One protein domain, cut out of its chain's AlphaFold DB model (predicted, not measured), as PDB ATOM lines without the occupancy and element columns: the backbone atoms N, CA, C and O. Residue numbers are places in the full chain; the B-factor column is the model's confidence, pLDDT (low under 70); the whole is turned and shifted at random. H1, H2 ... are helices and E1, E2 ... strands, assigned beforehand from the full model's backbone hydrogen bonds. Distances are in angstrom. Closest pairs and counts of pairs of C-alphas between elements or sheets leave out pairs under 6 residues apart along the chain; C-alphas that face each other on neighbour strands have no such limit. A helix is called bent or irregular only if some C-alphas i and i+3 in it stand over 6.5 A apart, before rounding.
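This is residues 2 to 153 of the 159 residues of an uncharacterized protein of Alcanivorax dieselolei (strain DSM 16502 / CGMCC 1.3690 / MCCC 1A00001 / B-5) (UniProt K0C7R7). A small three-stranded sheet, E1, E4 and E3, has one long helix, H3, over one face, and H3 lies between two shorter helices, H1 and H5, while long loops make much of the rest. H4 packs at the beginning of H3, and H2 lies far from the middle, off the sheet. The printed part has 152 residues with five named helices and four named strands in the order H1 E1 H2 E2 H3 E3 H4 H5 E4; the sheet E1 E4 E3 is antiparallel. The class is mixed, helices and strands, with 64 residues, under half, in named elements. The whole is compact and rounded, with a radius of gyration of the C-alphas of 14.9 A and spans of 39 by 33 by 28 A.

Start at H1, residues 2 to 11, which touches the hub H3, residues 85 to 100, at a steep tilt of 48 degrees, opposite ways; their closest C-alphas, of Ala 4 and Ala 94, are 4.9 A apart. Next find E1, residues 41 to 45, antiparallel to E4, residues 146 to 152, with N 44 and O 147 within hydrogen-bond range at 2.9 A. E4, the inner strand, is antiparallel to E3, residues 105 to 110, with N 107 and O 150 at 2.8 A. H3 is on this sheet in two layers, a helix on one face of a sheet; it lies over E4 at a height over the sheet of 9.4 A and runs along the strands, 11 degrees from E4 on the local plane. H2, residues 62 to 67, is not on the sheet and touches no helix. E2, residues 81 to 83, pairs with no named strand, but residues 77 to 78 pair antiparallel with its residues 81 to 82. H4, residues 116 to 119, touches residues 85 to 89 of H3, closest at C-alphas Tyr 85 and Leu 119, 5.5 A. H5, residues 125 to 131, touches residues 89 to 93 of H3 at a shallow tilt of 27 degrees, the same way; the closest C-alphas, of Val 93 and Leu 128, are 7.0 A apart. H3 and H5 have every O i to N i+4 pair within range, H1 has 5 of 6, H2 has 0 of 2 but 2 of 3 O i to N i+3 pairs, and H4 is too short for an i+4 pair.

Find C-alpha 2 at (-56.305, -25.695, -3.102), where H1 begins its 14.6 A. E1 spans 13.5 A. H2 is irregular, with C-alphas 63 and 66 7.3 A apart, and E2 has three residues. From C-alpha 85 at (-41.804, -12.538, 3.064) H3 runs 22.3 A. E3 spans 14.8 A, H4 and H5 follow, and E4 runs 19.6 A to C-alpha 152 at (-52.978, -31.018, 12.487).

The two C-alphas farthest apart, of Gly 28 and Glu 52, are 42.5 A apart. The printed part has no cut. Look for the long links at H1 to E1, E1 to H2, H2 to E2 and H5 to E4. The mean pLDDT of the printed part is 93.1, and residues 139 to 141 are under 70.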
ATOM      1  N   VAL A   2     -55.748 -26.374  -1.897       91.56
ATOM      2  CA  VAL A   2     -56.305 -25.695  -3.102       91.56
ATOM      3  C   VAL A   2     -57.166 -24.461  -2.789       91.56
ATOM      4  O   VAL A   2     -57.052 -23.444  -3.464       91.56
ATOM      5  N   SER A   3     -58.001 -24.511  -1.746       95.50
ATOM      6  CA  SER A   3     -58.795 -23.347  -1.327       95.50
ATOM      7  C   SER A   3     -57.941 -22.152  -0.886       95.50
ATOM      8  O   SER A   3     -58.352 -21.025  -1.114       95.50
ATOM      9  N   ALA A   4     -56.750 -22.380  -0.316       96.00
ATOM     10  CA  ALA A   4     -55.852 -21.297   0.084       96.00
ATOM     11  C   ALA A   4     -55.316 -20.553  -1.145       96.00
ATOM     12  O   ALA A   4     -55.322 -19.329  -1.164       96.00
ATOM     13  N   TYR A   5     -54.953 -21.276  -2.210       96.50
ATOM     14  CA  TYR A   5     -54.543 -20.647  -3.467       96.50
ATOM     15  C   TYR A   5     -55.669 -19.849  -4.128       96.50
ATOM     16  O   TYR A   5     -55.400 -18.793  -4.680       96.50
ATOM     17  N   LYS A   6     -56.931 -20.283  -4.007       96.88
ATOM     18  CA  LYS A   6     -58.081 -19.496  -4.493       96.88
ATOM     19  C   LYS A   6     -58.275 -18.179  -3.741       96.88
ATOM     20  O   LYS A   6     -58.782 -17.221  -4.319       96.88
ATOM     21  N   ASP A   7     -57.934 -18.138  -2.456       97.19
ATOM     22  CA  ASP A   7     -57.984 -16.898  -1.680       97.19
ATOM     23  C   ASP A   7     -56.808 -15.986  -2.050       97.19
ATOM     24  O   ASP A   7     -56.998 -14.790  -2.264       97.19
ATOM     25  N   LEU A   8     -55.614 -16.562  -2.208       97.62
ATOM     26  CA  LEU A   8     -54.406 -15.828  -2.592       97.62
ATOM     27  C   LEU A   8     -54.477 -15.276  -4.009       97.62
ATOM     28  O   LEU A   8     -54.036 -14.161  -4.227       97.62
ATOM     29  N   GLU A   9     -55.082 -15.990  -4.954       97.00
ATOM     30  CA  GLU A   9     -55.307 -15.487  -6.313       97.00
ATOM     31  C   GLU A   9     -56.167 -14.213  -6.309       97.00
ATOM     32  O   GLU A   9     -55.975 -13.327  -7.134       97.00
ATOM     33  N   LYS A  10     -57.090 -14.075  -5.349       97.44
ATOM     34  CA  LYS A  10     -57.895 -12.856  -5.192       97.44
ATOM     35  C   LYS A  10     -57.137 -11.745  -4.477       97.44
ATOM     36  O   LYS A  10     -57.303 -10.580  -4.824       97.44
ATOM     37  N   GLU A  11     -56.368 -12.085  -3.443       97.19
ATOM     38  CA  GLU A  11     -55.660 -11.099  -2.618       97.19
ATOM     39  C   GLU A  11     -54.365 -10.594  -3.273       97.19
ATOM     40  O   GLU A  11     -54.015  -9.421  -3.144       97.19
ATOM     41  N   GLN A  12     -53.643 -11.484  -3.945       97.12
ATOM     42  CA  GLN A  12     -52.303 -11.293  -4.492       97.12
ATOM     43  C   GLN A  12     -52.194 -11.945  -5.891       97.12
ATOM     44  O   GLN A  12     -51.402 -12.870  -6.075       97.12
ATOM     45  N   PRO A  13     -52.969 -11.477  -6.892       97.19
ATOM     46  CA  PRO A  13     -53.107 -12.139  -8.200       97.19
ATOM     47  C   PRO A  13     -51.801 -12.273  -8.993       97.19
ATOM     48  O   PRO A  13     -51.688 -13.137  -9.856       97.19
ATOM     49  N   GLU A  14     -50.813 -11.424  -8.710       97.44
ATOM     50  CA  GLU A  14     -49.517 -11.417  -9.397       97.44
ATOM     51  C   GLU A  14     -48.459 -12.283  -8.695       97.44
ATOM     52  O   GLU A  14     -47.334 -12.390  -9.179       97.44
ATOM     53  N   LYS A  15     -48.775 -12.875  -7.535       97.88
ATOM     54  CA  LYS A  15     -47.825 -13.700  -6.780       97.88
ATOM     55  C   LYS A  15     -47.880 -15.147  -7.237       97.88
ATOM     56  O   LYS A  15     -48.952 -15.731  -7.387       97.88
ATOM     57  N   VAL A  16     -46.704 -15.746  -7.391       97.88
ATOM     58  CA  VAL A  16     -46.571 -17.159  -7.751       97.88
ATOM     59  C   VAL A  16     -46.063 -17.978  -6.569       97.88
ATOM     60  O   VAL A  16     -45.157 -17.581  -5.839       97.88
ATOM     61  N   TYR A  17     -46.648 -19.160  -6.392       97.50
ATOM     62  CA  TYR A  17     -46.332 -20.088  -5.305       97.50
ATOM     63  C   TYR A  17     -45.983 -21.458  -5.877       97.50
ATOM     64  O   TYR A  17     -46.492 -21.845  -6.928       97.50
ATOM     65  N   LYS A  18     -45.129 -22.213  -5.182       96.38
ATOM     66  CA  LYS A  18     -44.721 -23.560  -5.596       96.38
ATOM     67  C   LYS A  18     -44.722 -24.493  -4.387       96.38
ATOM     68  O   LYS A  18     -43.986 -24.260  -3.431       96.38
ATOM     69  N   TYR A  19     -45.551 -25.535  -4.433       94.50
ATOM     70  CA  TYR A  19     -45.437 -26.665  -3.511       94.50
ATOM     71  C   TYR A  19     -44.376 -27.641  -4.028       94.50
ATOM     72  O   TYR A  19     -44.131 -27.716  -5.235       94.50
ATOM     73  N   ALA A  20     -43.746 -28.360  -3.111       92.81
ATOM     74  CA  ALA A  20     -42.677 -29.305  -3.380       92.81
ATOM     75  C   ALA A  20     -43.047 -30.677  -2.795       92.81
ATOM     76  O   ALA A  20     -44.083 -31.248  -3.154       92.81
ATOM     77  N   GLU A  21     -42.200 -31.231  -1.936       91.88
ATOM     78  CA  GLU A  21     -42.371 -32.570  -1.395       91.88
ATOM     79  C   GLU A  21     -43.585 -32.674  -0.457       91.88
ATOM     80  O   GLU A  21     -43.935 -31.755   0.280       91.88
ATOM     81  N   THR A  22     -44.269 -33.818  -0.511       90.94
ATOM     82  CA  THR A  22     -45.463 -34.115   0.305       90.94
ATOM     83  C   THR A  22     -45.350 -35.494   0.953       90.94
ATOM     84  O   THR A  22     -45.514 -35.636   2.162       90.94
ATOM     85  N   GLY A  23     -45.008 -36.511   0.164       89.62
ATOM     86  CA  GLY A  23     -44.744 -37.871   0.620       89.62
ATOM     87  C   GLY A  23     -45.060 -38.897  -0.466       89.62
ATOM     88  O   GLY A  23     -45.478 -38.551  -1.574       89.62
ATOM     89  N   PHE A  24     -44.869 -40.177  -0.147       88.38
ATOM     90  CA  PHE A  24     -45.293 -41.264  -1.027       88.38
ATOM     91  C   PHE A  24     -46.812 -41.413  -1.043       88.38
ATOM     92  O   PHE A  24     -47.493 -41.123  -0.060       88.38
ATOM     93  N   LYS A  25     -47.335 -41.942  -2.153       88.69
ATOM     94  CA  LYS A  25     -48.766 -42.205  -2.336       88.69
ATOM     95  C   LYS A  25     -49.333 -43.102  -1.229       88.69
ATOM     96  O   LYS A  25     -50.441 -42.863  -0.761       88.69
ATOM     97  N   GLU A  26     -48.579 -44.113  -0.815       89.50
ATOM     98  CA  GLU A  26     -48.944 -45.052   0.249       89.50
ATOM     99  C   GLU A  26     -48.447 -44.613   1.643       89.50
ATOM    100  O   GLU A  26     -48.647 -45.330   2.624       89.50
ATOM    101  N   GLY A  27     -47.801 -43.446   1.752       89.50
ATOM    102  CA  GLY A  27     -47.103 -43.008   2.960       89.50
ATOM    103  C   GLY A  27     -45.850 -43.841   3.266       89.50
ATOM    104  O   GLY A  27     -45.259 -44.472   2.391       89.50
ATOM    105  N   GLY A  28     -45.426 -43.840   4.528       88.38
ATOM    106  CA  GLY A  28     -44.260 -44.585   5.008       88.38
ATOM    107  C   GLY A  28     -42.977 -43.757   5.091       88.38
ATOM    108  O   GLY A  28     -42.972 -42.546   4.905       88.38
ATOM    109  N   ARG A  29     -41.867 -44.405   5.459       87.94
ATOM    110  CA  ARG A  29     -40.598 -43.717   5.740       87.94
ATOM    111  C   ARG A  29     -40.059 -43.038   4.478       87.94
ATOM    112  O   ARG A  29     -39.829 -43.709   3.479       87.94
ATOM    113  N   PHE A  30     -39.809 -41.735   4.567       80.44
ATOM    114  CA  PHE A  30     -39.366 -40.908   3.447       80.44
ATOM    115  C   PHE A  30     -37.986 -40.313   3.733       80.44
ATOM    116  O   PHE A  30     -37.881 -39.179   4.174       80.44
ATOM    117  N   GLU A  31     -36.911 -41.089   3.568       75.62
ATOM    118  CA  GLU A  31     -35.561 -40.594   3.876       75.62
ATOM    119  C   GLU A  31     -35.128 -39.445   2.940       75.62
ATOM    120  O   GLU A  31     -35.403 -39.513   1.744       75.62
ATOM    121  N   PRO A  32     -34.414 -38.418   3.448       77.00
ATOM    122  CA  PRO A  32     -33.955 -38.233   4.833       77.00
ATOM    123  C   PRO A  32     -34.998 -37.580   5.766       77.00
ATOM    124  O   PRO A  32     -34.734 -37.410   6.961       77.00
ATOM    125  N   HIS A  33     -36.170 -37.218   5.246       75.88
ATOM    126  CA  HIS A  33     -37.242 -36.561   5.987       75.88
ATOM    127  C   HIS A  33     -37.879 -37.468   7.056       75.88
ATOM    128  O   HIS A  33     -37.996 -38.687   6.928       75.88
ATOM    129  N   LYS A  34     -38.306 -36.854   8.165       75.81
ATOM    130  CA  LYS A  34     -38.905 -37.569   9.309       75.81
ATOM    131  C   LYS A  34     -40.429 -37.440   9.396       75.81
ATOM    132  O   LYS A  34     -41.031 -38.213  10.132       75.81
ATOM    133  N   THR A  35     -41.037 -36.469   8.712       76.44
ATOM    134  CA  THR A  35     -42.455 -36.091   8.891       76.44
ATOM    135  C   THR A  35     -43.362 -36.497   7.729       76.44
ATOM    136  O   THR A  35     -44.472 -36.943   8.000       76.44
ATOM    137  N   HIS A  36     -42.881 -36.452   6.477       86.69
ATOM    138  CA  HIS A  36     -43.591 -36.774   5.215       86.69
ATOM    139  C   HIS A  36     -44.060 -38.244   5.056       86.69
ATOM    140  O   HIS A  36     -44.024 -38.822   3.972       86.69
ATOM    141  N   MET A  37     -44.491 -38.881   6.144       86.50
ATOM    142  CA  MET A  37     -44.816 -40.302   6.214       86.50
ATOM    143  C   MET A  37     -46.316 -40.596   6.180       86.50
ATOM    144  O   MET A  37     -46.703 -41.724   5.884       86.50
ATOM    145  N   ASN A  38     -47.167 -39.626   6.508       87.25
ATOM    146  CA  ASN A  38     -48.614 -39.825   6.667       87.25
ATOM    147  C   ASN A  38     -49.464 -38.845   5.838       87.25
ATOM    148  O   ASN A  38     -50.668 -38.752   6.053       87.25
ATOM    149  N   GLY A  39     -48.845 -38.105   4.910       88.31
ATOM    150  CA  GLY A  39     -49.538 -37.145   4.043       88.31
ATOM    151  C   GLY A  39     -49.979 -35.849   4.734       88.31
ATOM    152  O   GLY A  39     -50.762 -35.101   4.154       88.31
ATOM    153  N   LEU A  40     -49.496 -35.575   5.952       92.38
ATOM    154  CA  LEU A  40     -49.841 -34.373   6.724       92.38
ATOM    155  C   LEU A  40     -48.762 -33.288   6.693       92.38
ATOM    156  O   LEU A  40     -48.897 -32.275   7.372       92.38
ATOM    157  N   SER A  41     -47.717 -33.479   5.896       93.75
ATOM    158  CA  SER A  41     -46.581 -32.570   5.817       93.75
ATOM    159  C   SER A  41     -46.336 -32.168   4.373       93.75
ATOM    160  O   SER A  41     -46.355 -33.016   3.478       93.75
ATOM    161  N   VAL A  42     -46.119 -30.877   4.140       95.19
ATOM    162  CA  VAL A  42     -45.859 -30.334   2.802       95.19
ATOM    163  C   VAL A  42     -44.729 -29.322   2.869       95.19
ATOM    164  O   VAL A  42     -44.775 -28.398   3.685       95.19
ATOM    165  N   ASP A  43     -43.769 -29.471   1.967       95.06
ATOM    166  CA  ASP A  43     -42.766 -28.462   1.682       95.06
ATOM    167  C   ASP A  43     -43.289 -27.492   0.633       95.06
ATOM    168  O   ASP A  43     -43.919 -27.863  -0.364       95.06
ATOM    169  N   PHE A  44     -42.976 -26.223   0.835       97.38
ATOM    170  CA  PHE A  44     -43.230 -25.165  -0.122       97.38
ATOM    171  C   PHE A  44     -41.941 -24.400  -0.354       97.38
ATOM    172  O   PHE A  44     -41.291 -23.974   0.598       97.38
ATOM    173  N   MET A  45     -41.600 -24.177  -1.619       97.69
ATOM    174  CA  MET A  45     -40.464 -23.322  -1.953       97.69
ATOM    175  C   MET A  45     -40.780 -21.891  -1.524       97.69
ATOM    176  O   MET A  45     -41.923 -21.434  -1.673       97.69
ATOM    177  N   VAL A  46     -39.785 -21.176  -0.997       97.75
ATOM    178  CA  VAL A  46     -39.984 -19.775  -0.619       97.75
ATOM    179  C   VAL A  46     -40.402 -18.955  -1.846       97.75
ATOM    180  O   VAL A  46     -39.781 -19.061  -2.908       97.75
ATOM    181  N   PRO A  47     -41.469 -18.143  -1.746       98.31
ATOM    182  CA  PRO A  47     -41.777 -17.151  -2.763       98.31
ATOM    183  C   PRO A  47     -40.620 -16.164  -2.882       98.31
ATOM    184  O   PRO A  47     -40.066 -15.720  -1.874       98.31
ATOM    185  N   VAL A  48     -40.276 -15.801  -4.113       98.50
ATOM    186  CA  VAL A  48     -39.211 -14.842  -4.396       98.50
ATOM    187  C   VAL A  48     -39.685 -13.779  -5.372       98.50
ATOM    188  O   VAL A  48     -40.646 -13.966  -6.125       98.50
ATOM    189  N   VAL A  49     -38.980 -12.656  -5.346       98.62
ATOM    190  CA  VAL A  49     -39.032 -11.644  -6.393       98.62
ATOM    191  C   VAL A  49     -37.672 -11.502  -7.057       98.62
ATOM    192  O   VAL A  49     -36.646 -11.722  -6.409       98.62
ATOM    193  N   ASP A  50     -37.671 -11.140  -8.334       98.06
ATOM    194  CA  ASP A  50     -36.458 -10.777  -9.064       98.06
ATOM    195  C   ASP A  50     -35.994  -9.340  -8.755       98.06
ATOM    196  O   ASP A  50     -36.545  -8.644  -7.891       98.06
ATOM    197  N   SER A  51     -34.955  -8.892  -9.462       95.81
ATOM    198  CA  SER A  51     -34.379  -7.550  -9.330       95.81
ATOM    199  C   SER A  51     -35.334  -6.424  -9.739       95.81
ATOM    200  O   SER A  51     -35.140  -5.284  -9.313       95.81
ATOM    201  N   GLU A  52     -36.366  -6.726 -10.526       96.94
ATOM    202  CA  GLU A  52     -37.424  -5.791 -10.916       96.94
ATOM    203  C   GLU A  52     -38.598  -5.804  -9.922       96.94
ATOM    204  O   GLU A  52     -39.517  -4.990 -10.020       96.94
ATOM    205  N   GLY A  53     -38.559  -6.692  -8.925       96.81
ATOM    206  CA  GLY A  53     -39.613  -6.863  -7.931       96.81
ATOM    207  C   GLY A  53     -40.772  -7.740  -8.409       96.81
ATOM    208  O   GLY A  53     -41.786  -7.823  -7.707       96.81
ATOM    209  N   GLN A  54     -40.639  -8.404  -9.560       98.19
ATOM    210  CA  GLN A  54     -41.666  -9.295 -10.095       98.19
ATOM    211  C   GLN A  54     -41.633 -10.630  -9.358       98.19
ATOM    212  O   GLN A  54     -40.566 -11.170  -9.072       98.19
ATOM    213  N   SER A  55     -42.808 -11.177  -9.034       98.38
ATOM    214  CA  SER A  55     -42.885 -12.485  -8.382       98.38
ATOM    215  C   SER A  55     -42.565 -13.583  -9.384       98.38
ATOM    216  O   SER A  55     -43.245 -13.737 -10.396       98.38
ATOM    217  N   VAL A  56     -41.542 -14.369  -9.073       98.31
ATOM    218  CA  VAL A  56     -41.072 -15.462  -9.919       98.31
ATOM    219  C   VAL A  56     -40.945 -16.734  -9.098       98.31
ATOM    220  O   VAL A  56     -40.898 -16.724  -7.867       98.31
ATOM    221  N   HIS A  57     -40.914 -17.875  -9.777       97.69
ATOM    222  CA  HIS A  57     -40.636 -19.127  -9.097       97.69
ATOM    223  C   HIS A  57     -39.158 -19.213  -8.728       97.69
ATOM    224  O   HIS A  57     -38.300 -18.998  -9.582       97.69
ATOM    225  N   LEU A  58     -38.874 -19.664  -7.502       96.81
ATOM    226  CA  LEU A  58     -37.532 -20.109  -7.145       96.81
ATOM    227  C   LEU A  58     -37.059 -21.158  -8.174       96.81
ATOM    228  O   LEU A  58     -37.840 -22.076  -8.488       96.81
ATOM    229  N   PRO A  59     -35.841 -21.037  -8.734       95.50
ATOM    230  CA  PRO A  59     -35.323 -21.993  -9.702       95.50
ATOM    231  C   PRO A  59     -35.263 -23.398  -9.106       95.50
ATOM    232  O   PRO A  59     -34.643 -23.626  -8.074       95.50
ATOM    233  N   THR A  60     -35.883 -24.362  -9.780       94.44
ATOM    234  CA  THR A  60     -35.892 -25.768  -9.354       94.44
ATOM    235  C   THR A  60     -35.468 -26.628 -10.533       94.44
ATOM    236  O   THR A  60     -36.246 -26.826 -11.467       94.44
ATOM    237  N   ASN A  61     -34.227 -27.104 -10.524       92.62
ATOM    238  CA  ASN A  61     -33.655 -27.923 -11.586       92.62
ATOM    239  C   ASN A  61     -32.764 -29.033 -10.990       92.62
ATOM    240  O   ASN A  61     -32.405 -28.974  -9.817       92.62
ATOM    241  N   PRO A  62     -32.381 -30.064 -11.761       92.25
ATOM    242  CA  PRO A  62     -31.576 -31.156 -11.213       92.25
ATOM    243  C   PRO A  62     -30.213 -30.730 -10.638       92.25
ATOM    244  O   PRO A  62     -29.705 -31.411  -9.754       92.25
ATOM    245  N   LEU A  63     -29.623 -29.621 -11.108       91.56
ATOM    246  CA  LEU A  63     -28.303 -29.152 -10.661       91.56
ATOM    247  C   LEU A  63     -28.338 -28.504  -9.274       91.56
ATOM    248  O   LEU A  63     -27.315 -28.500  -8.603       91.56
ATOM    249  N   ASN A  64     -29.489 -27.978  -8.844       90.81
ATOM    250  CA  ASN A  64     -29.678 -27.408  -7.507       90.81
ATOM    251  C   ASN A  64     -30.565 -28.288  -6.616       90.81
ATOM    252  O   ASN A  64     -31.293 -27.777  -5.763       90.81
ATOM    253  N   ARG A  65     -30.575 -29.602  -6.888       90.38
ATOM    254  CA  ARG A  65     -31.431 -30.594  -6.221       90.38
ATOM    255  C   ARG A  65     -32.887 -30.134  -6.135       90.38
ATOM    256  O   ARG A  65     -33.527 -30.248  -5.103       90.38
ATOM    257  N   PHE A  66     -33.411 -29.614  -7.244       92.50
ATOM    258  CA  PHE A  66     -34.771 -29.085  -7.364       92.50
ATOM    259  C   PHE A  66     -35.089 -27.928  -6.408       92.50
ATOM    260  O   PHE A  66     -36.241 -27.751  -6.031       92.50
ATOM    261  N   GLY A  67     -34.091 -27.107  -6.081       91.88
ATOM    262  CA  GLY A  67     -34.200 -25.928  -5.223       91.88
ATOM    263  C   GLY A  67     -33.568 -26.118  -3.847       91.88
ATOM    264  O   GLY A  67     -33.157 -25.127  -3.264       91.88
ATOM    265  N   TYR A  68     -33.420 -27.360  -3.376       90.12
ATOM    266  CA  TYR A  68     -32.938 -27.700  -2.028       90.12
ATOM    267  C   TYR A  68     -31.432 -27.467  -1.790       90.12
ATOM    268  O   TYR A  68     -30.969 -27.619  -0.666       90.12
ATOM    269  N   ASP A  69     -30.658 -27.129  -2.828       90.75
ATOM    270  CA  ASP A  69     -29.252 -26.702  -2.690       90.75
ATOM    271  C   ASP A  69     -29.073 -25.177  -2.841       90.75
ATOM    272  O   ASP A  69     -27.953 -24.690  -3.009       90.75
ATOM    273  N   ILE A  70     -30.164 -24.407  -2.859       92.44
ATOM    274  CA  ILE A  70     -30.087 -22.943  -2.813       92.44
ATOM    275  C   ILE A  70     -29.859 -22.519  -1.363       92.44
ATOM    276  O   ILE A  70     -30.525 -23.016  -0.467       92.44
ATOM    277  N   GLU A  71     -28.954 -21.566  -1.153       92.25
ATOM    278  CA  GLU A  71     -28.771 -20.914   0.141       92.25
ATOM    279  C   GLU A  71     -28.908 -19.404  -0.024       92.25
ATOM    280  O   GLU A  71     -28.156 -18.775  -0.778       92.25
ATOM    281  N   PHE A  72     -29.847 -18.810   0.706       93.38
ATOM    282  CA  PHE A  72     -29.962 -17.359   0.776       93.38
ATOM    283  C   PHE A  72     -28.886 -16.771   1.699       93.38
ATOM    284  O   PHE A  72     -28.453 -17.375   2.688       93.38
ATOM    285  N   ASP A  73     -28.436 -15.556   1.398       88.81
ATOM    286  CA  ASP A  73     -27.547 -14.821   2.294       88.81
ATOM    287  C   ASP A  73     -28.309 -14.234   3.500       88.81
ATOM    288  O   ASP A  73     -29.535 -14.323   3.614       88.81
ATOM    289  N   SER A  74     -27.588 -13.588   4.418       83.50
ATOM    290  CA  SER A  74     -28.192 -12.948   5.597       83.50
ATOM    291  C   SER A  74     -29.152 -11.797   5.259       83.50
ATOM    292  O   SER A  74     -29.948 -11.392   6.108       83.50
ATOM    293  N   ASN A  75     -29.130 -11.296   4.020       87.12
ATOM    294  CA  ASN A  75     -30.068 -10.304   3.498       87.12
ATOM    295  C   ASN A  75     -31.258 -10.942   2.768       87.12
ATOM    296  O   ASN A  75     -32.087 -10.225   2.206       87.12
ATOM    297  N   SER A  76     -31.391 -12.274   2.820       94.06
ATOM    298  CA  SER A  76     -32.442 -13.038   2.139       94.06
ATOM    299  C   SER A  76     -32.367 -12.936   0.615       94.06
ATOM    300  O   SER A  76     -33.405 -12.878  -0.049       94.06
ATOM    301  N   THR A  77     -31.151 -12.882   0.067       95.50
ATOM    302  CA  THR A  77     -30.890 -12.777  -1.373       95.50
ATOM    303  C   THR A  77     -30.086 -13.956  -1.919       95.50
ATOM    304  O   THR A  77     -29.290 -14.560  -1.203       95.50
ATOM    305  N   TYR A  78     -30.324 -14.293  -3.186       95.25
ATOM    306  CA  TYR A  78     -29.629 -15.346  -3.927       95.25
ATOM    307  C   TYR A  78     -29.738 -15.062  -5.428       95.25
ATOM    308  O   TYR A  78     -30.847 -14.952  -5.933       95.25
ATOM    309  N   ASP A  79     -28.616 -14.943  -6.143       94.38
ATOM    310  CA  ASP A  79     -28.583 -14.806  -7.615       94.38
ATOM    311  C   ASP A  79     -29.564 -13.753  -8.187       94.38
ATOM    312  O   ASP A  79     -30.342 -14.003  -9.105       94.38
ATOM    313  N   GLY A  80     -29.597 -12.563  -7.575       95.38
ATOM    314  CA  GLY A  80     -30.512 -11.477  -7.961       95.38
ATOM    315  C   GLY A  80     -31.968 -11.654  -7.507       95.38
ATOM    316  O   GLY A  80     -32.769 -10.737  -7.680       95.38
ATOM    317  N   LEU A  81     -32.306 -12.784  -6.886       98.00
ATOM    318  CA  LEU A  81     -33.591 -13.047  -6.247       98.00
ATOM    319  C   LEU A  81     -33.574 -12.608  -4.785       98.00
ATOM    320  O   LEU A  81     -32.541 -12.644  -4.111       98.00
ATOM    321  N   ARG A  82     -34.749 -12.259  -4.267       98.06
ATOM    322  CA  ARG A  82     -34.966 -11.967  -2.848       98.06
ATOM    323  C   ARG A  82     -36.216 -12.668  -2.339       98.06
ATOM    324  O   ARG A  82     -37.234 -12.670  -3.027       98.06
ATOM    325  N   ILE A  83     -36.167 -13.183  -1.111       98.38
ATOM    326  CA  ILE A  83     -37.346 -13.769  -0.456       98.38
ATOM    327  C   ILE A  83     -38.468 -12.728  -0.353       98.38
ATOM    328  O   ILE A  83     -38.284 -11.606   0.141       98.38
ATOM    329  N   ASP A  84     -39.656 -13.126  -0.797       98.44
ATOM    330  CA  ASP A  84     -40.898 -12.386  -0.636       98.44
ATOM    331  C   ASP A  84     -41.621 -12.851   0.633       98.44
ATOM    332  O   ASP A  84     -42.508 -13.711   0.627       98.44
ATOM    333  N   TYR A  85     -41.217 -12.257   1.756       98.44
ATOM    334  CA  TYR A  85     -41.804 -12.538   3.064       98.44
ATOM    335  C   TYR A  85     -43.299 -12.226   3.130       98.44
ATOM    336  O   TYR A  85     -44.019 -12.910   3.854       98.44
ATOM    337  N   GLU A  86     -43.772 -11.229   2.380       98.50
ATOM    338  CA  GLU A  86     -45.181 -10.841   2.357       98.50
ATOM    339  C   GLU A  86     -46.024 -11.946   1.711       98.50
ATOM    340  O   GLU A  86     -47.045 -12.349   2.270       98.50
ATOM    341  N   ALA A  87     -45.566 -12.489   0.579       98.62
ATOM    342  CA  ALA A  87     -46.211 -13.622  -0.078       98.62
ATOM    343  C   ALA A  87     -46.124 -14.897   0.777       98.62
ATOM    344  O   ALA A  87     -47.123 -15.605   0.929       98.62
ATOM    345  N   MET A  88     -44.967 -15.178   1.384       98.69
ATOM    346  CA  MET A  88     -44.797 -16.338   2.268       98.69
ATOM    347  C   MET A  88     -45.747 -16.283   3.470       98.69
ATOM    348  O   MET A  88     -46.453 -17.252   3.755       98.69
ATOM    349  N   ALA A  89     -45.811 -15.134   4.145       98.69
ATOM    350  CA  ALA A  89     -46.711 -14.913   5.268       98.69
ATOM    351  C   ALA A  89     -48.181 -15.045   4.850       98.69
ATOM    352  O   ALA A  89     -48.941 -15.739   5.527       98.69
ATOM    353  N   ALA A  90     -48.565 -14.455   3.710       98.69
ATOM    354  CA  ALA A  90     -49.909 -14.585   3.152       98.69
ATOM    355  C   ALA A  90     -50.301 -16.052   2.970       98.69
ATOM    356  O   ALA A  90     -51.387 -16.465   3.381       98.69
ATOM    357  N   HIS A  91     -49.399 -16.859   2.407       98.75
ATOM    358  CA  HIS A  91     -49.676 -18.265   2.159       98.75
ATOM    359  C   HIS A  91     -49.836 -19.069   3.450       98.75
ATOM    360  O   HIS A  91     -50.811 -19.809   3.575       98.75
ATOM    361  N   ILE A  92     -48.970 -18.868   4.448       98.69
ATOM    362  CA  ILE A  92     -49.112 -19.509   5.767       98.69
ATOM    363  C   ILE A  92     -50.462 -19.147   6.408       98.69
ATOM    364  O   ILE A  92     -51.175 -20.025   6.900       98.69
ATOM    365  N   VAL A  93     -50.854 -17.870   6.361       98.69
ATOM    366  CA  VAL A  93     -52.150 -17.409   6.886       98.69
ATOM    367  C   VAL A  93     -53.317 -18.035   6.126       98.69
ATOM    368  O   VAL A  93     -54.272 -18.495   6.754       98.69
ATOM    369  N   ALA A  94     -53.257 -18.086   4.796       98.62
ATOM    370  CA  ALA A  94     -54.302 -18.682   3.971       98.62
ATOM    371  C   ALA A  94     -54.450 -20.187   4.247       98.62
ATOM    372  O   ALA A  94     -55.571 -20.678   4.398       98.62
ATOM    373  N   LEU A  95     -53.337 -20.916   4.388       98.50
ATOM    374  CA  LEU A  95     -53.344 -22.327   4.780       98.50
ATOM    375  C   LEU A  95     -54.000 -22.521   6.146       98.50
ATOM    376  O   LEU A  95     -54.898 -23.357   6.267       98.50
ATOM    377  N   HIS A  96     -53.603 -21.729   7.144       98.44
ATOM    378  CA  HIS A  96     -54.159 -21.821   8.490       98.44
ATOM    379  C   HIS A  96     -55.658 -21.508   8.507       98.44
ATOM    380  O   HIS A  96     -56.445 -22.330   8.965       98.44
ATOM    381  N   ARG A  97     -56.091 -20.385   7.915       98.31
ATOM    382  CA  ARG A  97     -57.518 -20.016   7.823       98.31
ATOM    383  C   ARG A  97     -58.350 -21.110   7.167       98.31
ATOM    384  O   ARG A  97     -59.430 -21.438   7.655       98.31
ATOM    385  N   GLN A  98     -57.847 -21.698   6.084       98.00
ATOM    386  CA  GLN A  98     -58.542 -22.771   5.381       98.00
ATOM    387  C   GLN A  98     -58.592 -24.068   6.196       98.00
ATOM    388  O   GLN A  98     -59.626 -24.736   6.180       98.00
ATOM    389  N   ALA A  99     -57.534 -24.409   6.936       96.81
ATOM    390  CA  ALA A  99     -57.552 -25.531   7.875       96.81
ATOM    391  C   ALA A  99     -58.577 -25.294   8.999       96.81
ATOM    392  O   ALA A  99     -59.470 -26.120   9.196       96.81
ATOM    393  N   THR A 100     -58.545 -24.123   9.639       97.00
ATOM    394  CA  THR A 100     -59.472 -23.751  10.720       97.00
ATOM    395  C   THR A 100     -60.922 -23.730  10.258       97.00
ATOM    396  O   THR A 100     -61.795 -24.230  10.962       97.00
ATOM    397  N   SER A 101     -61.198 -23.239   9.044       96.69
ATOM    398  CA  SER A 101     -62.555 -23.242   8.469       96.69
ATOM    399  C   SER A 101     -63.151 -24.647   8.314       96.69
ATOM    400  O   SER A 101     -64.364 -24.799   8.195       96.69
ATOM    401  N   ARG A 102     -62.297 -25.676   8.326       94.56
ATOM    402  CA  ARG A 102     -62.657 -27.093   8.222       94.56
ATOM    403  C   ARG A 102     -62.580 -27.822   9.567       94.56
ATOM    404  O   ARG A 102     -62.776 -29.028   9.593       94.56
ATOM    405  N   GLY A 103     -62.328 -27.102  10.663       95.00
ATOM    406  CA  GLY A 103     -62.227 -27.665  12.011       95.00
ATOM    407  C   GLY A 103     -60.855 -28.246  12.356       95.00
ATOM    408  O   GLY A 103     -60.758 -29.021  13.302       95.00
ATOM    409  N   TYR A 104     -59.812 -27.886  11.605       95.38
ATOM    410  CA  TYR A 104     -58.452 -28.407  11.772       95.38
ATOM    411  C   TYR A 104     -57.435 -27.290  12.015       95.38
ATOM    412  O   TYR A 104     -57.773 -26.105  11.982       95.38
ATOM    413  N   GLY A 105     -56.175 -27.659  12.236       95.44
ATOM    414  CA  GLY A 105     -55.099 -26.709  12.507       95.44
ATOM    415  C   GLY A 105     -53.859 -26.928  11.655       95.44
ATOM    416  O   GLY A 105     -53.780 -27.833  10.822       95.44
ATOM    417  N   LEU A 106     -52.868 -26.076  11.898       96.94
ATOM    418  CA  LEU A 106     -51.476 -26.369  11.579       96.94
ATOM    419  C   LEU A 106     -50.786 -26.701  12.899       96.94
ATOM    420  O   LEU A 106     -50.901 -25.931  13.851       96.94
ATOM    421  N   TRP A 107     -50.070 -27.818  12.964       95.00
ATOM    422  CA  TRP A 107     -49.303 -28.169  14.155       95.00
ATOM    423  C   TRP A 107     -48.113 -27.222  14.320       95.00
ATOM    424  O   TRP A 107     -47.876 -26.685  15.404       95.00
ATOM    425  N   ARG A 108     -47.362 -27.008  13.236       95.31
ATOM    426  CA  ARG A 108     -46.236 -26.071  13.196       95.31
ATOM    427  C   ARG A 108     -45.824 -25.735  11.769       95.31
ATOM    428  O   ARG A 108     -46.106 -26.478  10.829       95.31
ATOM    429  N   VAL A 109     -45.075 -24.647  11.647       96.56
ATOM    430  CA  VAL A 109     -44.338 -24.270  10.440       96.56
ATOM    431  C   VAL A 109     -42.841 -24.308  10.744       96.56
ATOM    432  O   VAL A 109     -42.394 -23.734  11.740       96.56
ATOM    433  N   ILE A 110     -42.059 -24.987   9.911       94.19
ATOM    434  CA  ILE A 110     -40.595 -25.016  10.002       94.19
ATOM    435  C   ILE A 110     -40.046 -24.135   8.890       94.19
ATOM    436  O   ILE A 110     -40.353 -24.329   7.720       94.19
ATOM    437  N   PHE A 111     -39.250 -23.151   9.282       94.06
ATOM    438  CA  PHE A 111     -38.526 -22.246   8.399       94.06
ATOM    439  C   PHE A 111     -37.274 -21.772   9.138       94.06
ATOM    440  O   PHE A 111     -37.259 -21.827  10.375       94.06
ATOM    441  N   ASP A 112     -36.248 -21.307   8.428       91.69
ATOM    442  CA  ASP A 112     -34.997 -20.864   9.044       91.69
ATOM    443  C   ASP A 112     -35.233 -19.864  10.208       91.69
ATOM    444  O   ASP A 112     -35.804 -18.784   9.999       91.69
ATOM    445  N   PRO A 113     -34.823 -20.195  11.454       91.31
ATOM    446  CA  PRO A 113     -35.052 -19.333  12.613       91.31
ATOM    447  C   PRO A 113     -34.428 -17.936  12.521       91.31
ATOM    448  O   PRO A 113     -34.941 -17.016  13.158       91.31
ATOM    449  N   GLU A 114     -33.340 -17.751  11.768       89.94
ATOM    450  CA  GLU A 114     -32.720 -16.435  11.562       89.94
ATOM    451  C   GLU A 114     -33.557 -15.545  10.640       89.94
ATOM    452  O   GLU A 114     -33.545 -14.320  10.785       89.94
ATOM    453  N   LEU A 115     -34.324 -16.150   9.730       92.25
ATOM    454  CA  LEU A 115     -35.144 -15.448   8.743       92.25
ATOM    455  C   LEU A 115     -36.593 -15.232   9.197       92.25
ATOM    456  O   LEU A 115     -37.245 -14.281   8.757       92.25
ATOM    457  N   GLN A 116     -37.096 -16.043  10.135       94.06
ATOM    458  CA  GLN A 116     -38.424 -15.870  10.744       94.06
ATOM    459  C   GLN A 116     -38.733 -14.441  11.241       94.06
ATOM    460  O   GLN A 116     -39.865 -13.995  11.047       94.06
ATOM    461  N   PRO A 117     -37.798 -13.665  11.834       95.44
ATOM    462  CA  PRO A 117     -38.050 -12.275  12.212       95.44
ATOM    463  C   PRO A 117     -38.597 -11.398  11.079       95.44
ATOM    464  O   PRO A 117     -39.361 -10.471  11.350       95.44
ATOM    465  N   ASN A 118     -38.250 -11.685   9.820       96.94
ATOM    466  CA  ASN A 118     -38.743 -10.936   8.665       96.94
ATOM    467  C   ASN A 118     -40.223 -11.213   8.363       96.94
ATOM    468  O   ASN A 118     -40.927 -10.294   7.948       96.94
ATOM    469  N   LEU A 119     -40.738 -12.411   8.667       97.56
ATOM    470  CA  LEU A 119     -42.177 -12.703   8.573       97.56
ATOM    471  C   LEU A 119     -42.999 -11.797   9.494       97.56
ATOM    472  O   LEU A 119     -44.100 -11.374   9.141       97.56
ATOM    473  N   TYR A 120     -42.450 -11.428  10.650       97.62
ATOM    474  CA  TYR A 120     -43.119 -10.533  11.594       97.62
ATOM    475  C   TYR A 120     -42.972  -9.039  11.272       97.62
ATOM    476  O   TYR A 120     -43.410  -8.208  12.067       97.62
ATOM    477  N   LYS A 121     -42.363  -8.691  10.133       97.88
ATOM    478  CA  LYS A 121     -42.356  -7.326   9.578       97.88
ATOM    479  C   LYS A 121     -43.457  -7.119   8.527       97.88
ATOM    480  O   LYS A 121     -43.660  -5.996   8.084       97.88
ATOM    481  N   THR A 122     -44.141  -8.193   8.129       98.31
ATOM    482  CA  THR A 122     -45.226  -8.185   7.134       98.31
ATOM    483  C   THR A 122     -46.534  -7.679   7.731       98.31
ATOM    484  O   THR A 122     -46.705  -7.663   8.956       98.31
ATOM    485  N   LYS A 123     -47.524  -7.364   6.884       98.19
ATOM    486  CA  LYS A 123     -48.870  -6.991   7.369       98.19
ATOM    487  C   LYS A 123     -49.581  -8.129   8.119       98.19
ATOM    488  O   LYS A 123     -50.547  -7.890   8.836       98.19
ATOM    489  N   TYR A 124     -49.105  -9.367   7.976       98.62
ATOM    490  CA  TYR A 124     -49.670 -10.556   8.619       98.62
ATOM    491  C   TYR A 124     -49.063 -10.858   9.993       98.62
ATOM    492  O   TYR A 124     -49.470 -11.826  10.635       98.62
ATOM    493  N   ALA A 125     -48.102 -10.055  10.459       98.25
ATOM    494  CA  ALA A 125     -47.337 -10.319  11.674       98.25
ATOM    495  C   ALA A 125     -48.208 -10.620  12.903       98.25
ATOM    496  O   ALA A 125     -47.921 -11.564  13.636       98.25
ATOM    497  N   GLU A 126     -49.274  -9.848  13.125       98.50
ATOM    498  CA  GLU A 126     -50.188 -10.051  14.254       98.50
ATOM    499  C   GLU A 126     -50.887 -11.414  14.178       98.50
ATOM    500  O   GLU A 126     -50.889 -12.170  15.152       98.50
ATOM    501  N   TYR A 127     -51.395 -11.776  12.995       98.69
ATOM    502  CA  TYR A 127     -52.029 -13.074  12.784       98.69
ATOM    503  C   TYR A 127     -51.036 -14.213  13.009       98.69
ATOM    504  O   TYR A 127     -51.358 -15.172  13.711       98.69
ATOM    505  N   LEU A 128     -49.827 -14.100  12.450       98.56
ATOM    506  CA  LEU A 128     -48.780 -15.105  12.616       98.56
ATOM    507  C   LEU A 128     -48.448 -15.322  14.097       98.56
ATOM    508  O   LEU A 128     -48.435 -16.461  14.548       98.56
ATOM    509  N   ARG A 129     -48.255 -14.246  14.870       98.00
ATOM    510  CA  ARG A 129     -47.946 -14.333  16.309       98.00
ATOM    511  C   ARG A 129     -49.057 -14.989  17.124       98.00
ATOM    512  O   ARG A 129     -48.758 -15.692  18.081       98.00
ATOM    513  N   GLY A 130     -50.316 -14.726  16.775       98.00
ATOM    514  CA  GLY A 130     -51.464 -15.245  17.519       98.00
ATOM    515  C   GLY A 130     -51.855 -16.679  17.168       98.00
ATOM    516  O   GLY A 130     -52.502 -17.330  17.981       98.00
ATOM    517  N   ASN A 131     -51.500 -17.164  15.972       98.31
ATOM    518  CA  ASN A 131     -52.092 -18.388  15.422       98.31
ATOM    519  C   ASN A 131     -51.076 -19.427  14.936       98.31
ATOM    520  O   ASN A 131     -51.447 -20.583  14.761       98.31
ATOM    521  N   ILE A 132     -49.820 -19.048  14.679       98.38
ATOM    522  CA  ILE A 132     -48.847 -19.933  14.031       98.38
ATOM    523  C   ILE A 132     -47.698 -20.261  14.976       98.38
ATOM    524  O   ILE A 132     -46.969 -19.384  15.438       98.38
ATOM    525  N   GLN A 133     -47.482 -21.558  15.194       97.44
ATOM    526  CA  GLN A 133     -46.304 -22.056  15.889       97.44
ATOM    527  C   GLN A 133     -45.155 -22.264  14.899       97.44
ATOM    528  O   GLN A 133     -45.149 -23.229  14.137       97.44
ATOM    529  N   PHE A 134     -44.142 -21.402  14.944       96.00
ATOM    530  CA  PHE A 134     -42.899 -21.630  14.205       96.00
ATOM    531  C   PHE A 134     -41.923 -22.503  14.999       96.00
ATOM    532  O   PHE A 134     -41.844 -22.416  16.228       96.00
ATOM    533  N   SER A 135     -41.153 -23.347  14.315       91.44
ATOM    534  CA  SER A 135     -40.059 -24.086  14.946       91.44
ATOM    535  C   SER A 135     -38.894 -23.155  15.283       91.44
ATOM    536  O   SER A 135     -38.414 -22.434  14.418       91.44
ATOM    537  N   THR A 136     -38.367 -23.217  16.503       87.00
ATOM    538  CA  THR A 136     -37.255 -22.347  16.939       87.00
ATOM    539  C   THR A 136     -35.898 -23.047  16.972       87.00
ATOM    540  O   THR A 136     -34.864 -22.399  17.126       87.00
ATOM    541  N   ARG A 137     -35.872 -24.378  16.846       84.56
ATOM    542  CA  ARG A 137     -34.625 -25.148  16.830       84.56
ATOM    543  C   ARG A 137     -33.961 -25.005  15.468       84.56
ATOM    544  O   ARG A 137     -34.595 -25.287  14.457       84.56
ATOM    545  N   ARG A 138     -32.677 -24.640  15.460       72.69
ATOM    546  CA  ARG A 138     -31.869 -24.713  14.242       72.69
ATOM    547  C   ARG A 138     -31.778 -26.156  13.768       72.69
ATOM    548  O   ARG A 138     -31.462 -27.052  14.555       72.69
ATOM    549  N   SER A 139     -32.061 -26.353  12.488       68.00
ATOM    550  CA  SER A 139     -31.723 -27.592  11.804       68.00
ATOM    551  C   SER A 139     -30.226 -27.602  11.485       68.00
ATOM    552  O   SER A 139     -29.575 -26.559  11.454       68.00
ATOM    553  N   TRP A 140     -29.665 -28.797  11.314       59.69
ATOM    554  CA  TRP A 140     -28.251 -28.978  10.963       59.69
ATOM    555  C   TRP A 140     -27.962 -28.583   9.507       59.69
ATOM    556  O   TRP A 140     -26.829 -28.267   9.165       59.69
ATOM    557  N   VAL A 141     -29.001 -28.602   8.673       68.12
ATOM    558  CA  VAL A 141     -29.007 -28.127   7.286       68.12
ATOM    559  C   VAL A 141     -29.826 -26.836   7.266       68.12
ATOM    560  O   VAL A 141     -30.820 -26.751   7.992       68.12
ATOM    561  N   ARG A 142     -29.423 -25.818   6.501       71.19
ATOM    562  CA  ARG A 142     -30.236 -24.598   6.331       71.19
ATOM    563  C   ARG A 142     -31.520 -24.947   5.567       71.19
ATOM    564  O   ARG A 142     -31.527 -25.906   4.812       71.19
ATOM    565  N   HIS A 143     -32.617 -24.281   5.913       75.88
ATOM    566  CA  HIS A 143     -33.937 -24.450   5.281       75.88
ATOM    567  C   HIS A 143     -34.474 -23.037   5.019       75.88
ATOM    568  O   HIS A 143     -35.456 -22.602   5.630       75.88
ATOM    569  N   ASP A 144     -33.720 -22.260   4.242       85.12
ATOM    570  CA  ASP A 144     -34.096 -20.895   3.856       85.12
ATOM    571  C   ASP A 144     -34.716 -20.823   2.459       85.12
ATOM    572  O   ASP A 144     -35.370 -19.839   2.115       85.12
ATOM    573  N   GLU A 145     -34.588 -21.901   1.698       90.50
ATOM    574  CA  GLU A 145     -35.100 -22.107   0.355       90.50
ATOM    575  C   GLU A 145     -36.503 -22.726   0.317       90.50
ATOM    576  O   GLU A 145     -37.228 -22.605  -0.676       90.50
ATOM    577  N   HIS A 146     -36.941 -23.318   1.427       95.19
ATOM    578  CA  HIS A 146     -38.291 -23.838   1.592       95.19
ATOM    579  C   HIS A 146     -38.790 -23.668   3.030       95.19
ATOM    580  O   HIS A 146     -38.023 -23.469   3.970       95.19
ATOM    581  N   TYR A 147     -40.104 -23.755   3.208       95.75
ATOM    582  CA  TYR A 147     -40.744 -23.879   4.512       95.75
ATOM    583  C   TYR A 147     -41.669 -25.085   4.509       95.75
ATOM    584  O   TYR A 147     -42.376 -25.369   3.540       95.75
ATOM    585  N   HIS A 148     -41.669 -25.773   5.635       95.25
ATOM    586  CA  HIS A 148     -42.424 -26.989   5.853       95.25
ATOM    587  C   HIS A 148     -43.642 -26.682   6.712       95.25
ATOM    588  O   HIS A 148     -43.534 -26.010   7.742       95.25
ATOM    589  N   VAL A 149     -44.801 -27.194   6.320       96.44
ATOM    590  CA  VAL A 149     -46.038 -27.057   7.090       96.44
ATOM    591  C   VAL A 149     -46.519 -28.435   7.504       96.44
ATOM    592  O   VAL A 149     -46.855 -29.259   6.653       96.44
ATOM    593  N   ASP A 150     -46.593 -28.648   8.815       95.50
ATOM    594  CA  ASP A 150     -47.242 -29.811   9.411       95.50
ATOM    595  C   ASP A 150     -48.712 -29.463   9.702       95.50
ATOM    596  O   ASP A 150     -49.004 -28.570  10.504       95.50
ATOM    597  N   PHE A 151     -49.648 -30.158   9.059       95.25
ATOM    598  CA  PHE A 151     -51.084 -30.034   9.309       95.25
ATOM    599  C   PHE A 151     -51.497 -30.868  10.523       95.25
ATOM    600  O   PHE A 151     -51.054 -32.001  10.696       95.25
ATOM    601  N   ASP A 152     -52.391 -30.319  11.344       93.56
ATOM    602  CA  ASP A 152     -52.978 -31.018  12.487       93.56
ATOM    603  C   ASP A 152     -54.350 -31.576  12.094       93.56
ATOM    604  O   ASP A 152     -55.384 -30.911  12.209       93.56
ATOM    605  N   LEU A 153     -54.320 -32.781  11.521       88.19
ATOM    606  CA  LEU A 153     -55.488 -33.536  11.082       88.19
ATOM    607  C   LEU A 153     -55.551 -34.848  11.878       88.19
ATOM    608  O   LEU A 153     -54.569 -35.597  11.885       88.19
TER     609      LEU A 153